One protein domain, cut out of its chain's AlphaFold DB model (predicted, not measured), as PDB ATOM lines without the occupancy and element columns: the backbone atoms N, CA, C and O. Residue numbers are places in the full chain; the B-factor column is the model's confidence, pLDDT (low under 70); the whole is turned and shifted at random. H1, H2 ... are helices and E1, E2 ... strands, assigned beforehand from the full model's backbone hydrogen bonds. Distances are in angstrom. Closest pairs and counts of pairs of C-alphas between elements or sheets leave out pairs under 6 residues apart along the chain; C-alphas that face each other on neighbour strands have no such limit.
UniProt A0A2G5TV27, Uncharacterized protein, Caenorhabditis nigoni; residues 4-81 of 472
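This is residues 4 to 81 of the 472 residues of an uncharacterized protein of Caenorhabditis nigoni (UniProt A0A2G5TV27). A long hairpin of two strands, E2 and E3, runs through the model, with E2 bending on its way and the short strand E1 beside it. Around this sheet the helices are loosely placed: H1 and H2 lie near each other, H1 only grazing the sheet with its residues 4 to 6, while H3 lies apart from both and off the sheet, after a link of 10 residues from E3. The printed part has 78 residues, with the named elements H1, H2, E1, E2, E3 and H3 in that order; the class is mixed, helices and strands. The sheet's order is E1, E2, E3, antiparallel throughout. The whole is only just compact, close to loose, with a radius of gyration of the C-alphas of 13.8 A and spans of 37 by 27 by 23 A.

H1, residues 4 to 13, and H2, residues 15 to 19, are close but not clearly touching; their closest C-alphas, of Val 10 and Glu 18, are 6.2 A apart. E1, residues 22 to 24, E2, residues 41 to 51, and E3, residues 54 to 63, form a meander, each strand the antiparallel neighbour of the one before. In the hairpin E1 and E2, N 24 and O 44 are 2.8 A apart; in the hairpin E2 and E3, N 45 and O 60 are 2.9 A apart, both within hydrogen-bond range. H1 only grazes the sheet, with residues 4 to 6. H3, residues 74 to 79, is not on the sheet. Every O i to N i+4 pair is within hydrogen-bond range in H1 and H2; in H3 0 of 2 are, beside 2 of 3 O i to N i+3 pairs.

H1 begins at C-alpha 4 (41.811, -33.767, 9.904) and is 14.3 A long. E2, 25.1 A long, bends by 63 degrees at residue 48, and E3 is 26.9 A long. H3 ends at C-alpha 79 (37.947, -22.143, 30.862).

The C-alphas farthest apart, of Asp 37 and Ser 53, are 38.1 A apart. The printed part has no cut, and the link from E1 to E2 is long, 16 residues. The mean pLDDT of the printed part is 73.8; residues 49 to 56 and 67 to 81 are among those under 70.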
ATOM      1  N   ALA A   4      42.370 -33.176  11.122       85.44
ATOM      2  CA  ALA A   4      41.811 -33.767   9.904       85.44
ATOM      3  C   ALA A   4      40.702 -32.895   9.277       85.44
ATOM      4  O   ALA A   4      40.647 -32.751   8.054       85.44
ATOM      5  N   LEU A   5      39.847 -32.265  10.097       84.56
ATOM      6  CA  LEU A   5      38.821 -31.347   9.596       84.56
ATOM      7  C   LEU A   5      39.444 -30.052   9.061       84.56
ATOM      8  O   LEU A   5      39.027 -29.593   8.001       84.56
ATOM      9  N   TRP A   6      40.473 -29.516   9.730       88.19
ATOM     10  CA  TRP A   6      41.244 -28.377   9.215       88.19
ATOM     11  C   TRP A   6      41.796 -28.663   7.811       88.19
ATOM     12  O   TRP A   6      41.490 -27.933   6.870       88.19
ATOM     13  N   LYS A   7      42.503 -29.790   7.637       89.25
ATOM     14  CA  LYS A   7      43.021 -30.228   6.328       89.25
ATOM     15  C   LYS A   7      41.923 -30.346   5.262       89.25
ATOM     16  O   LYS A   7      42.147 -29.955   4.121       89.25
ATOM     17  N   SER A   8      40.735 -30.837   5.623       87.50
ATOM     18  CA  SER A   8      39.581 -30.916   4.709       87.50
ATOM     19  C   SER A   8      39.045 -29.534   4.305       87.50
ATOM     20  O   SER A   8      38.735 -29.309   3.134       87.50
ATOM     21  N   ILE A   9      38.987 -28.577   5.241       87.06
ATOM     22  CA  ILE A   9      38.592 -27.187   4.956       87.06
ATOM     23  C   ILE A   9      39.610 -26.530   4.017       87.06
ATOM     24  O   ILE A   9      39.214 -25.970   2.997       87.06
ATOM     25  N   VAL A  10      40.907 -26.660   4.307       89.38
ATOM     26  CA  VAL A  10      42.000 -26.139   3.467       89.38
ATOM     27  C   VAL A  10      41.981 -26.762   2.070       89.38
ATOM     28  O   VAL A  10      42.112 -26.044   1.082       89.38
ATOM     29  N   ALA A  11      41.743 -28.071   1.953       90.81
ATOM     30  CA  ALA A  11      41.615 -28.739   0.656       90.81
ATOM     31  C   ALA A  11      40.441 -28.193  -0.181       90.81
ATOM     32  O   ALA A  11      40.559 -28.100  -1.400       90.81
ATOM     33  N   LYS A  12      39.331 -27.792   0.460       91.00
ATOM     34  CA  LYS A  12      38.161 -27.192  -0.211       91.00
ATOM     35  C   LYS A  12      38.301 -25.691  -0.491       91.00
ATOM     36  O   LYS A  12      37.706 -25.203  -1.445       91.00
ATOM     37  N   LYS A  13      39.025 -24.947   0.351       87.94
ATOM     38  CA  LYS A  13      39.206 -23.485   0.241       87.94
ATOM     39  C   LYS A  13      40.470 -23.069  -0.519       87.94
ATOM     40  O   LYS A  13      40.560 -21.923  -0.945       87.94
ATOM     41  N   GLY A  14      41.415 -23.987  -0.705       89.88
ATOM     42  CA  GLY A  14      42.712 -23.743  -1.328       89.88
ATOM     43  C   GLY A  14      43.775 -23.260  -0.334       89.88
ATOM     44  O   GLY A  14      43.486 -22.612   0.672       89.88
ATOM     45  N   LYS A  15      45.048 -23.548  -0.641       88.75
ATOM     46  CA  LYS A  15      46.199 -23.151   0.195       88.75
ATOM     47  C   LYS A  15      46.421 -21.636   0.261       88.75
ATOM     48  O   LYS A  15      47.056 -21.148   1.187       88.75
ATOM     49  N   GLU A  16      45.926 -20.883  -0.718       86.62
ATOM     50  CA  GLU A  16      46.004 -19.416  -0.706       86.62
ATOM     51  C   GLU A  16      45.057 -18.810   0.330       86.62
ATOM     52  O   GLU A  16      45.421 -17.850   1.000       86.62
ATOM     53  N   TRP A  17      43.887 -19.422   0.540       90.19
ATOM     54  CA  TRP A  17      43.001 -19.052   1.639       90.19
ATOM     55  C   TRP A  17      43.648 -19.337   2.999       90.19
ATOM     56  O   TRP A  17      43.615 -18.470   3.864       90.19
ATOM     57  N   GLU A  18      44.301 -20.496   3.171       87.81
ATOM     58  CA  GLU A  18      45.016 -20.845   4.412       87.81
ATOM     59  C   GLU A  18      46.088 -19.806   4.780       87.81
ATOM     60  O   GLU A  18      46.153 -19.385   5.930       87.81
ATOM     61  N   LYS A  19      46.865 -19.317   3.803       87.38
ATOM     62  CA  LYS A  19      47.865 -18.249   4.014       87.38
ATOM     63  C   LYS A  19      47.273 -16.914   4.480       87.38
ATOM     64  O   LYS A  19      47.992 -16.117   5.072       87.38
ATOM     65  N   ASN A  20      45.995 -16.663   4.194       83.88
ATOM     66  CA  ASN A  20      45.292 -15.437   4.576       83.88
ATOM     67  C   ASN A  20      44.590 -15.556   5.945       83.88
ATOM     68  O   ASN A  20      44.012 -14.579   6.424       83.88
ATOM     69  N   VAL A  21      44.618 -16.734   6.580       85.31
ATOM     70  CA  VAL A  21      44.108 -16.952   7.940       85.31
ATOM     71  C   VAL A  21      45.220 -16.663   8.951       85.31
ATOM     72  O   VAL A  21      46.342 -17.131   8.782       85.31
ATOM     73  N   SER A  22      44.915 -15.934  10.034       85.12
ATOM     74  CA  SER A  22      45.873 -15.781  11.142       85.12
ATOM     75  C   SER A  22      45.992 -17.112  11.877       85.12
ATOM     76  O   SER A  22      45.017 -17.559  12.490       85.12
ATOM     77  N   ILE A  23      47.158 -17.751  11.780       88.12
ATOM     78  CA  ILE A  23      47.508 -18.965  12.522       88.12
ATOM     79  C   ILE A  23      48.474 -18.564  13.636       88.12
ATOM     80  O   ILE A  23      49.547 -18.021  13.381       88.12
ATOM     81  N   GLU A  24      48.080 -18.838  14.872       88.12
ATOM     82  CA  GLU A  24      48.744 -18.408  16.099       88.12
ATOM     83  C   GLU A  24      49.005 -19.605  17.022       88.12
ATOM     84  O   GLU A  24      48.369 -20.660  16.922       88.12
ATOM     85  N   THR A  25      49.937 -19.444  17.962       84.94
ATOM     86  CA  THR A  25      50.143 -20.409  19.049       84.94
ATOM     87  C   THR A  25      48.861 -20.525  19.887       84.94
ATOM     88  O   THR A  25      48.233 -19.498  20.157       84.94
ATOM     89  N   PRO A  26      48.446 -21.728  20.334       83.44
ATOM     90  CA  PRO A  26      47.281 -21.869  21.200       83.44
ATOM     91  C   PRO A  26      47.438 -21.043  22.478       83.44
ATOM     92  O   PRO A  26      48.394 -21.224  23.232       83.44
ATOM     93  N   SER A  27      46.479 -20.158  22.750       77.00
ATOM     94  CA  SER A  27      46.432 -19.420  24.022       77.00
ATOM     95  C   SER A  27      46.075 -20.313  25.224       77.00
ATOM     96  O   SER A  27      46.362 -19.961  26.366       77.00
ATOM     97  N   ILE A  28      45.501 -21.494  24.968       75.75
ATOM     98  CA  ILE A  28      45.229 -22.546  25.953       75.75
ATOM     99  C   ILE A  28      46.361 -23.577  25.889       75.75
ATOM    100  O   ILE A  28      46.628 -24.124  24.824       75.75
ATOM    101  N   GLN A  29      47.000 -23.870  27.025       67.75
ATOM    102  CA  GLN A  29      48.098 -24.851  27.104       67.75
ATOM    103  C   GLN A  29      47.643 -26.233  27.604       67.75
ATOM    104  O   GLN A  29      48.142 -27.248  27.134       67.75
ATOM    105  N   ASN A  30      46.667 -26.280  28.518       67.69
ATOM    106  CA  ASN A  30      46.257 -27.499  29.222       67.69
ATOM    107  C   ASN A  30      44.813 -27.889  28.866       67.69
ATOM    108  O   ASN A  30      43.900 -27.709  29.669       67.69
ATOM    109  N   ALA A  31      44.593 -28.394  27.651       70.88
ATOM    110  CA  ALA A  31      43.307 -28.982  27.277       70.88
ATOM    111  C   ALA A  31      43.253 -30.469  27.674       70.88
ATOM    112  O   ALA A  31      44.235 -31.192  27.528       70.88
ATOM    113  N   VAL A  32      42.089 -30.934  28.138       68.94
ATOM    114  CA  VAL A  32      41.825 -32.343  28.487       68.94
ATOM    115  C   VAL A  32      40.468 -32.814  27.955       68.94
ATOM    116  O   VAL A  32      39.491 -32.054  27.879       68.94
ATOM    117  N   ALA A  33      40.407 -34.080  27.565       70.38
ATOM    118  CA  ALA A  33      39.190 -34.770  27.169       70.38
ATOM    119  C   ALA A  33      38.347 -35.150  28.402       70.38
ATOM    120  O   ALA A  33      38.799 -35.074  29.544       70.38
ATOM    121  N   ALA A  34      37.092 -35.549  28.185       63.00
ATOM    122  CA  ALA A  34      36.159 -35.891  29.262       63.00
ATOM    123  C   ALA A  34      36.556 -37.144  30.065       63.00
ATOM    124  O   ALA A  34      36.120 -37.296  31.203       63.00
ATOM    125  N   ASN A  35      37.402 -38.009  29.504       64.00
ATOM    126  CA  ASN A  35      38.013 -39.146  30.197       64.00
ATOM    127  C   ASN A  35      39.281 -38.773  30.998       64.00
ATOM    128  O   ASN A  35      39.851 -39.641  31.651       64.00
ATOM    129  N   GLY A  36      39.713 -37.508  30.958       63.56
ATOM    130  CA  GLY A  36      40.916 -37.009  31.632       63.56
ATOM    131  C   GLY A  36      42.179 -36.972  30.765       63.56
ATOM    132  O   GLY A  36      43.167 -36.379  31.195       63.56
ATOM    133  N   ASP A  37      42.160 -37.534  29.552       72.44
ATOM    134  CA  ASP A  37      43.350 -37.576  28.693       72.44
ATOM    135  C   ASP A  37      43.763 -36.171  28.212       72.44
ATOM    136  O   ASP A  37      42.899 -35.365  27.844       72.44
ATOM    137  N   PRO A  38      45.072 -35.856  28.147       73.19
ATOM    138  CA  PRO A  38      45.554 -34.590  27.606       73.19
ATOM    139  C   PRO A  38      45.253 -34.469  26.107       73.19
ATOM    140  O   PRO A  38      45.547 -35.357  25.309       73.19
ATOM    141  N   VAL A  39      44.700 -33.323  25.710       78.44
ATOM    142  CA  VAL A  39      44.382 -32.992  24.318       78.44
ATOM    143  C   VAL A  39      45.449 -32.049  23.775       78.44
ATOM    144  O   VAL A  39      45.522 -30.883  24.161       78.44
ATOM    145  N   ASN A  40      46.257 -32.541  22.837       82.94
ATOM    146  CA  ASN A  40      47.294 -31.738  22.198       82.94
ATOM    147  C   ASN A  40      46.677 -30.698  21.241       82.94
ATOM    148  O   ASN A  40      46.138 -31.049  20.184       82.94
ATOM    149  N   LEU A  41      46.751 -29.416  21.614       83.94
ATOM    150  CA  LEU A  41      46.381 -28.293  20.753       83.94
ATOM    151  C   LEU A  41      47.576 -27.927  19.865       83.94
ATOM    152  O   LEU A  41      48.624 -27.531  20.359       83.94
ATOM    153  N   LEU A  42      47.407 -28.041  18.548       86.94
ATOM    154  CA  LEU A  42      48.469 -27.791  17.574       86.94
ATOM    155  C   LEU A  42      48.646 -26.294  17.301       86.94
ATOM    156  O   LEU A  42      49.764 -25.789  17.288       86.94
ATOM    157  N   PHE A  43      47.539 -25.594  17.040       88.12
ATOM    158  CA  PHE A  43      47.514 -24.164  16.725       88.12
ATOM    159  C   PHE A  43      46.106 -23.581  16.902       88.12
ATOM    160  O   PHE A  43      45.105 -24.302  16.950       88.12
ATOM    161  N   GLN A  44      46.025 -22.260  17.002       87.50
ATOM    162  CA  GLN A  44      44.795 -21.474  17.027       87.50
ATOM    163  C   GLN A  44      44.654 -20.752  15.684       87.50
ATOM    164  O   GLN A  44      45.617 -20.168  15.199       87.50
ATOM    165  N   VAL A  45      43.468 -20.775  15.074       87.25
ATOM    166  CA  VAL A  45      43.185 -20.021  13.842       87.25
ATOM    167  C   VAL A  45      42.125 -18.961  14.092       87.25
ATOM    168  O   VAL A  45      41.072 -19.266  14.647       87.25
ATOM    169  N   ILE A  46      42.372 -17.719  13.685       84.19
ATOM    170  CA  ILE A  46      41.362 -16.657  13.761       84.19
ATOM    171  C   ILE A  46      40.585 -16.632  12.448       84.19
ATOM    172  O   ILE A  46      41.075 -16.141  11.430       84.19
ATOM    173  N   LEU A  47      39.357 -17.152  12.478       82.12
ATOM    174  CA  LEU A  47      38.471 -17.184  11.317       82.12
ATOM    175  C   LEU A  47      37.379 -16.129  11.422       82.12
ATOM    176  O   LEU A  47      36.740 -15.959  12.457       82.12
ATOM    177  N   GLU A  48      37.139 -15.438  10.314       76.62
ATOM    178  CA  GLU A  48      36.009 -14.534  10.182       76.62
ATOM    179  C   GLU A  48      34.735 -15.329   9.873       76.62
ATOM    180  O   GLU A  48      34.604 -15.965   8.826       76.62
ATOM    181  N   THR A  49      33.801 -15.315  10.819       65.94
ATOM    182  CA  THR A  49      32.514 -16.007  10.742       65.94
ATOM    183  C   THR A  49      31.385 -14.986  10.732       65.94
ATOM    184  O   THR A  49      31.343 -14.104  11.593       65.94
ATOM    185  N   SER A  50      30.441 -15.122   9.801       62.50
ATOM    186  CA  SER A  50      29.164 -14.409   9.869       62.50
ATOM    187  C   SER A  50      28.134 -15.283  10.572       62.50
ATOM    188  O   SER A  50      27.869 -16.402  10.133       62.50
ATOM    189  N   ILE A  51      27.565 -14.779  11.669       55.59
ATOM    190  CA  ILE A  51      26.459 -15.427  12.382       55.59
ATOM    191  C   ILE A  51      25.280 -14.452  12.374       55.59
ATOM    192  O   ILE A  51      25.351 -13.354  12.934       55.59
ATOM    193  N   ARG A  52      24.185 -14.860  11.720       68.19
ATOM    194  CA  ARG A  52      23.018 -14.014  11.408       68.19
ATOM    195  C   ARG A  52      23.437 -12.745  10.645       68.19
ATOM    196  O   ARG A  52      23.742 -12.823   9.463       68.19
ATOM    197  N   SER A  53      23.450 -11.596  11.317       46.31
ATOM    198  CA  SER A  53      23.726 -10.265  10.760       46.31
ATOM    199  C   SER A  53      25.017  -9.629  11.295       46.31
ATOM    200  O   SER A  53      25.224  -8.428  11.131       46.31
ATOM    201  N   LYS A  54      25.888 -10.402  11.964       49.03
ATOM    202  CA  LYS A  54      27.165  -9.908  12.505       49.03
ATOM    203  C   LYS A  54      28.329 -10.781  12.047       49.03
ATOM    204  O   LYS A  54      28.425 -11.948  12.422       49.03
ATOM    205  N   THR A  55      29.245 -10.171  11.303       62.53
ATOM    206  CA  THR A  55      30.546 -10.751  10.957       62.53
ATOM    207  C   THR A  55      31.543 -10.479  12.080       62.53
ATOM    208  O   THR A  55      31.666  -9.340  12.539       62.53
ATOM    209  N   ARG A  56      32.217 -11.518  12.579       65.00
ATOM    210  CA  ARG A  56      33.205 -11.424  13.667       65.00
ATOM    211  C   ARG A  56      34.339 -12.423  13.472       65.00
ATOM    212  O   ARG A  56      34.127 -13.521  12.970       65.00
ATOM    213  N   LYS A  57      35.530 -12.048  13.933       76.06
ATOM    214  CA  LYS A  57      36.710 -12.914  13.994       76.06
ATOM    215  C   LYS A  57      36.670 -13.751  15.278       76.06
ATOM    216  O   LYS A  57      36.623 -13.178  16.364       76.06
ATOM    217  N   ILE A  58      36.656 -15.078  15.151       73.25
ATOM    218  CA  ILE A  58      36.573 -16.042  16.260       73.25
ATOM    219  C   ILE A  58      37.836 -16.924  16.265       73.25
ATOM    220  O   ILE A  58      38.186 -17.469  15.214       73.25
ATOM    221  N   PRO A  59      38.517 -17.099  17.416       78.75
ATOM    222  CA  PRO A  59      39.611 -18.052  17.550       78.75
ATOM    223  C   PRO A  59      39.075 -19.490  17.610       78.75
ATOM    224  O   PRO A  59      38.225 -19.826  18.433       78.75
ATOM    225  N   ILE A  60      39.593 -20.356  16.744       82.69
ATOM    226  CA  ILE A  60      39.260 -21.778  16.670       82.69
ATOM    227  C   ILE A  60      40.531 -22.584  16.925       82.69
ATOM    228  O   ILE A  60      41.491 -22.523  16.164       82.69
ATOM    229  N   TYR A  61      40.532 -23.374  17.994       84.25
ATOM    230  CA  TYR A  61      41.647 -24.257  18.329       84.25
ATOM    231  C   TYR A  61      41.617 -25.513  17.456       84.25
ATOM    232  O   TYR A  61      40.585 -26.193  17.363       84.25
ATOM    233  N   VAL A  62      42.747 -25.841  16.835       85.75
ATOM    234  CA  VAL A  62      42.963 -27.075  16.078       85.75
ATOM    235  C   VAL A  62      43.783 -28.032  16.937       85.75
ATOM    236  O   VAL A  62      44.863 -27.690  17.408       85.75
ATOM    237  N   ALA A  63      43.249 -29.229  17.153       85.88
ATOM    238  CA  ALA A  63      43.795 -30.257  18.026       85.88
ATOM    239  C   ALA A  63      44.029 -31.558  17.253       85.88
ATOM    240  O   ALA A  63      43.287 -31.865  16.307       85.88
ATOM    241  N   ASP A  64      45.017 -32.344  17.672       83.88
ATOM    242  CA  ASP A  64      45.276 -33.659  17.082       83.88
ATOM    243  C   ASP A  64      44.410 -34.730  17.756       83.88
ATOM    244  O   ASP A  64      44.828 -35.435  18.669       83.88
ATOM    245  N   VAL A  65      43.134 -34.772  17.361       76.06
ATOM    246  CA  VAL A  65      42.110 -35.633  17.972       76.06
ATOM    247  C   VAL A  65      41.222 -36.301  16.929       76.06
ATOM    248  O   VAL A  65      40.802 -35.677  15.946       76.06
ATOM    249  N   SER A  66      40.854 -37.559  17.182       72.62
ATOM    250  CA  SER A  66      39.774 -38.224  16.449       72.62
ATOM    251  C   SER A  66      38.430 -37.620  16.858       72.62
ATOM    252  O   SER A  66      38.010 -37.734  18.010       72.62
ATOM    253  N   ARG A  67      37.735 -36.981  15.907       62.44
ATOM    254  CA  ARG A  67      36.458 -36.283  16.156       62.44
ATOM    255  C   ARG A  67      35.365 -37.208  16.709       62.44
ATOM    256  O   ARG A  67      34.464 -36.723  17.379       62.44
ATOM    257  N   ASN A  68      35.456 -38.507  16.439       55.28
ATOM    258  CA  ASN A  68      34.431 -39.482  16.805       55.28
ATOM    259  C   ASN A  68      34.524 -39.928  18.276       55.28
ATOM    260  O   ASN A  68      33.560 -40.478  18.792       55.28
ATOM    261  N   ASN A  69      35.663 -39.688  18.942       52.41
ATOM    262  CA  ASN A  69      35.974 -40.295  20.242       52.41
ATOM    263  C   ASN A  69      36.241 -39.267  21.359       52.41
ATOM    264  O   ASN A  69      36.445 -39.661  22.502       52.41
ATOM    265  N   VAL A  70      36.280 -37.963  21.052       53.84
ATOM    266  CA  VAL A  70      36.697 -36.925  22.011       53.84
ATOM    267  C   VAL A  70      35.556 -35.963  22.322       53.84
ATOM    268  O   VAL A  70      35.288 -35.015  21.582       53.84
ATOM    269  N   ILE A  71      34.932 -36.187  23.478       60.19
ATOM    270  CA  ILE A  71      34.120 -35.193  24.184       60.19
ATOM    271  C   ILE A  71      35.087 -34.321  24.998       60.19
ATOM    272  O   ILE A  71      35.969 -34.847  25.679       60.19
ATOM    273  N   LEU A  72      34.957 -32.995  24.928       58.41
ATOM    274  CA  LEU A  72      35.738 -32.086  25.774       58.41
ATOM    275  C   LEU A  72      35.205 -32.141  27.212       58.41
ATOM    276  O   LEU A  72      33.994 -32.129  27.419       58.41
ATOM    277  N   GLY A  73      36.098 -32.222  28.202       52.25
ATOM    278  CA  GLY A  73      35.693 -32.340  29.606       52.25
ATOM    279  C   GLY A  73      34.963 -31.100  30.129       52.25
ATOM    280  O   GLY A  73      35.290 -29.978  29.738       52.25
ATOM    281  N   TYR A  74      34.014 -31.307  31.052       45.16
ATOM    282  CA  TYR A  74      33.170 -30.265  31.663       45.16
ATOM    283  C   TYR A  74      33.966 -29.012  32.083       45.16
ATOM    284  O   TYR A  74      33.626 -27.890  31.710       45.16
ATOM    285  N   ASN A  75      35.097 -29.225  32.760       49.72
ATOM    286  CA  ASN A  75      35.964 -28.175  33.303       49.72
ATOM    287  C   ASN A  75      36.519 -27.220  32.224       49.72
ATOM    288  O   ASN A  75      36.775 -26.048  32.503       49.72
ATOM    289  N   ASN A  76      36.675 -27.687  30.980       54.19
ATOM    290  CA  ASN A  76      37.240 -26.876  29.902       54.19
ATOM    291  C   ASN A  76      36.223 -25.928  29.261       54.19
ATOM    292  O   ASN A  76      36.634 -24.917  28.698       54.19
ATOM    293  N   PHE A  77      34.914 -26.178  29.372       58.81
ATOM    294  CA  PHE A  77      33.913 -25.222  28.880       58.81
ATOM    295  C   PHE A  77      33.995 -23.901  29.648       58.81
ATOM    296  O   PHE A  77      34.094 -22.841  29.028       58.81
ATOM    297  N   GLN A  78      34.094 -23.956  30.980       52.41
ATOM    298  CA  GLN A  78      34.254 -22.761  31.809       52.41
ATOM    299  C   GLN A  78      35.560 -22.010  31.487       52.41
ATOM    300  O   GLN A  78      35.539 -20.788  31.340       52.41
ATOM    301  N   ALA A  79      36.672 -22.730  31.286       51.09
ATOM    302  CA  ALA A  79      37.947 -22.143  30.862       51.09
ATOM    303  C   ALA A  79      37.894 -21.504  29.455       51.09
ATOM    304  O   ALA A  79      38.608 -20.541  29.186       51.09
ATOM    305  N   MET A  80      37.020 -21.996  28.569       52.50
ATOM    306  CA  MET A  80      36.766 -21.437  27.234       52.50
ATOM    307  C   MET A  80      35.711 -20.309  27.216       52.50
ATOM    308  O   MET A  80      35.357 -19.832  26.137       52.50
ATOM    309  N   GLY A  81      35.186 -19.870  28.368       43.69
ATOM    310  CA  GLY A  81      34.118 -18.858  28.419       43.69
ATOM    311  C   GLY A  81      32.768 -19.373  27.898       43.69
ATOM    312  O   GLY A  81      32.000 -18.626  27.288       43.69
TER     313      GLY A  81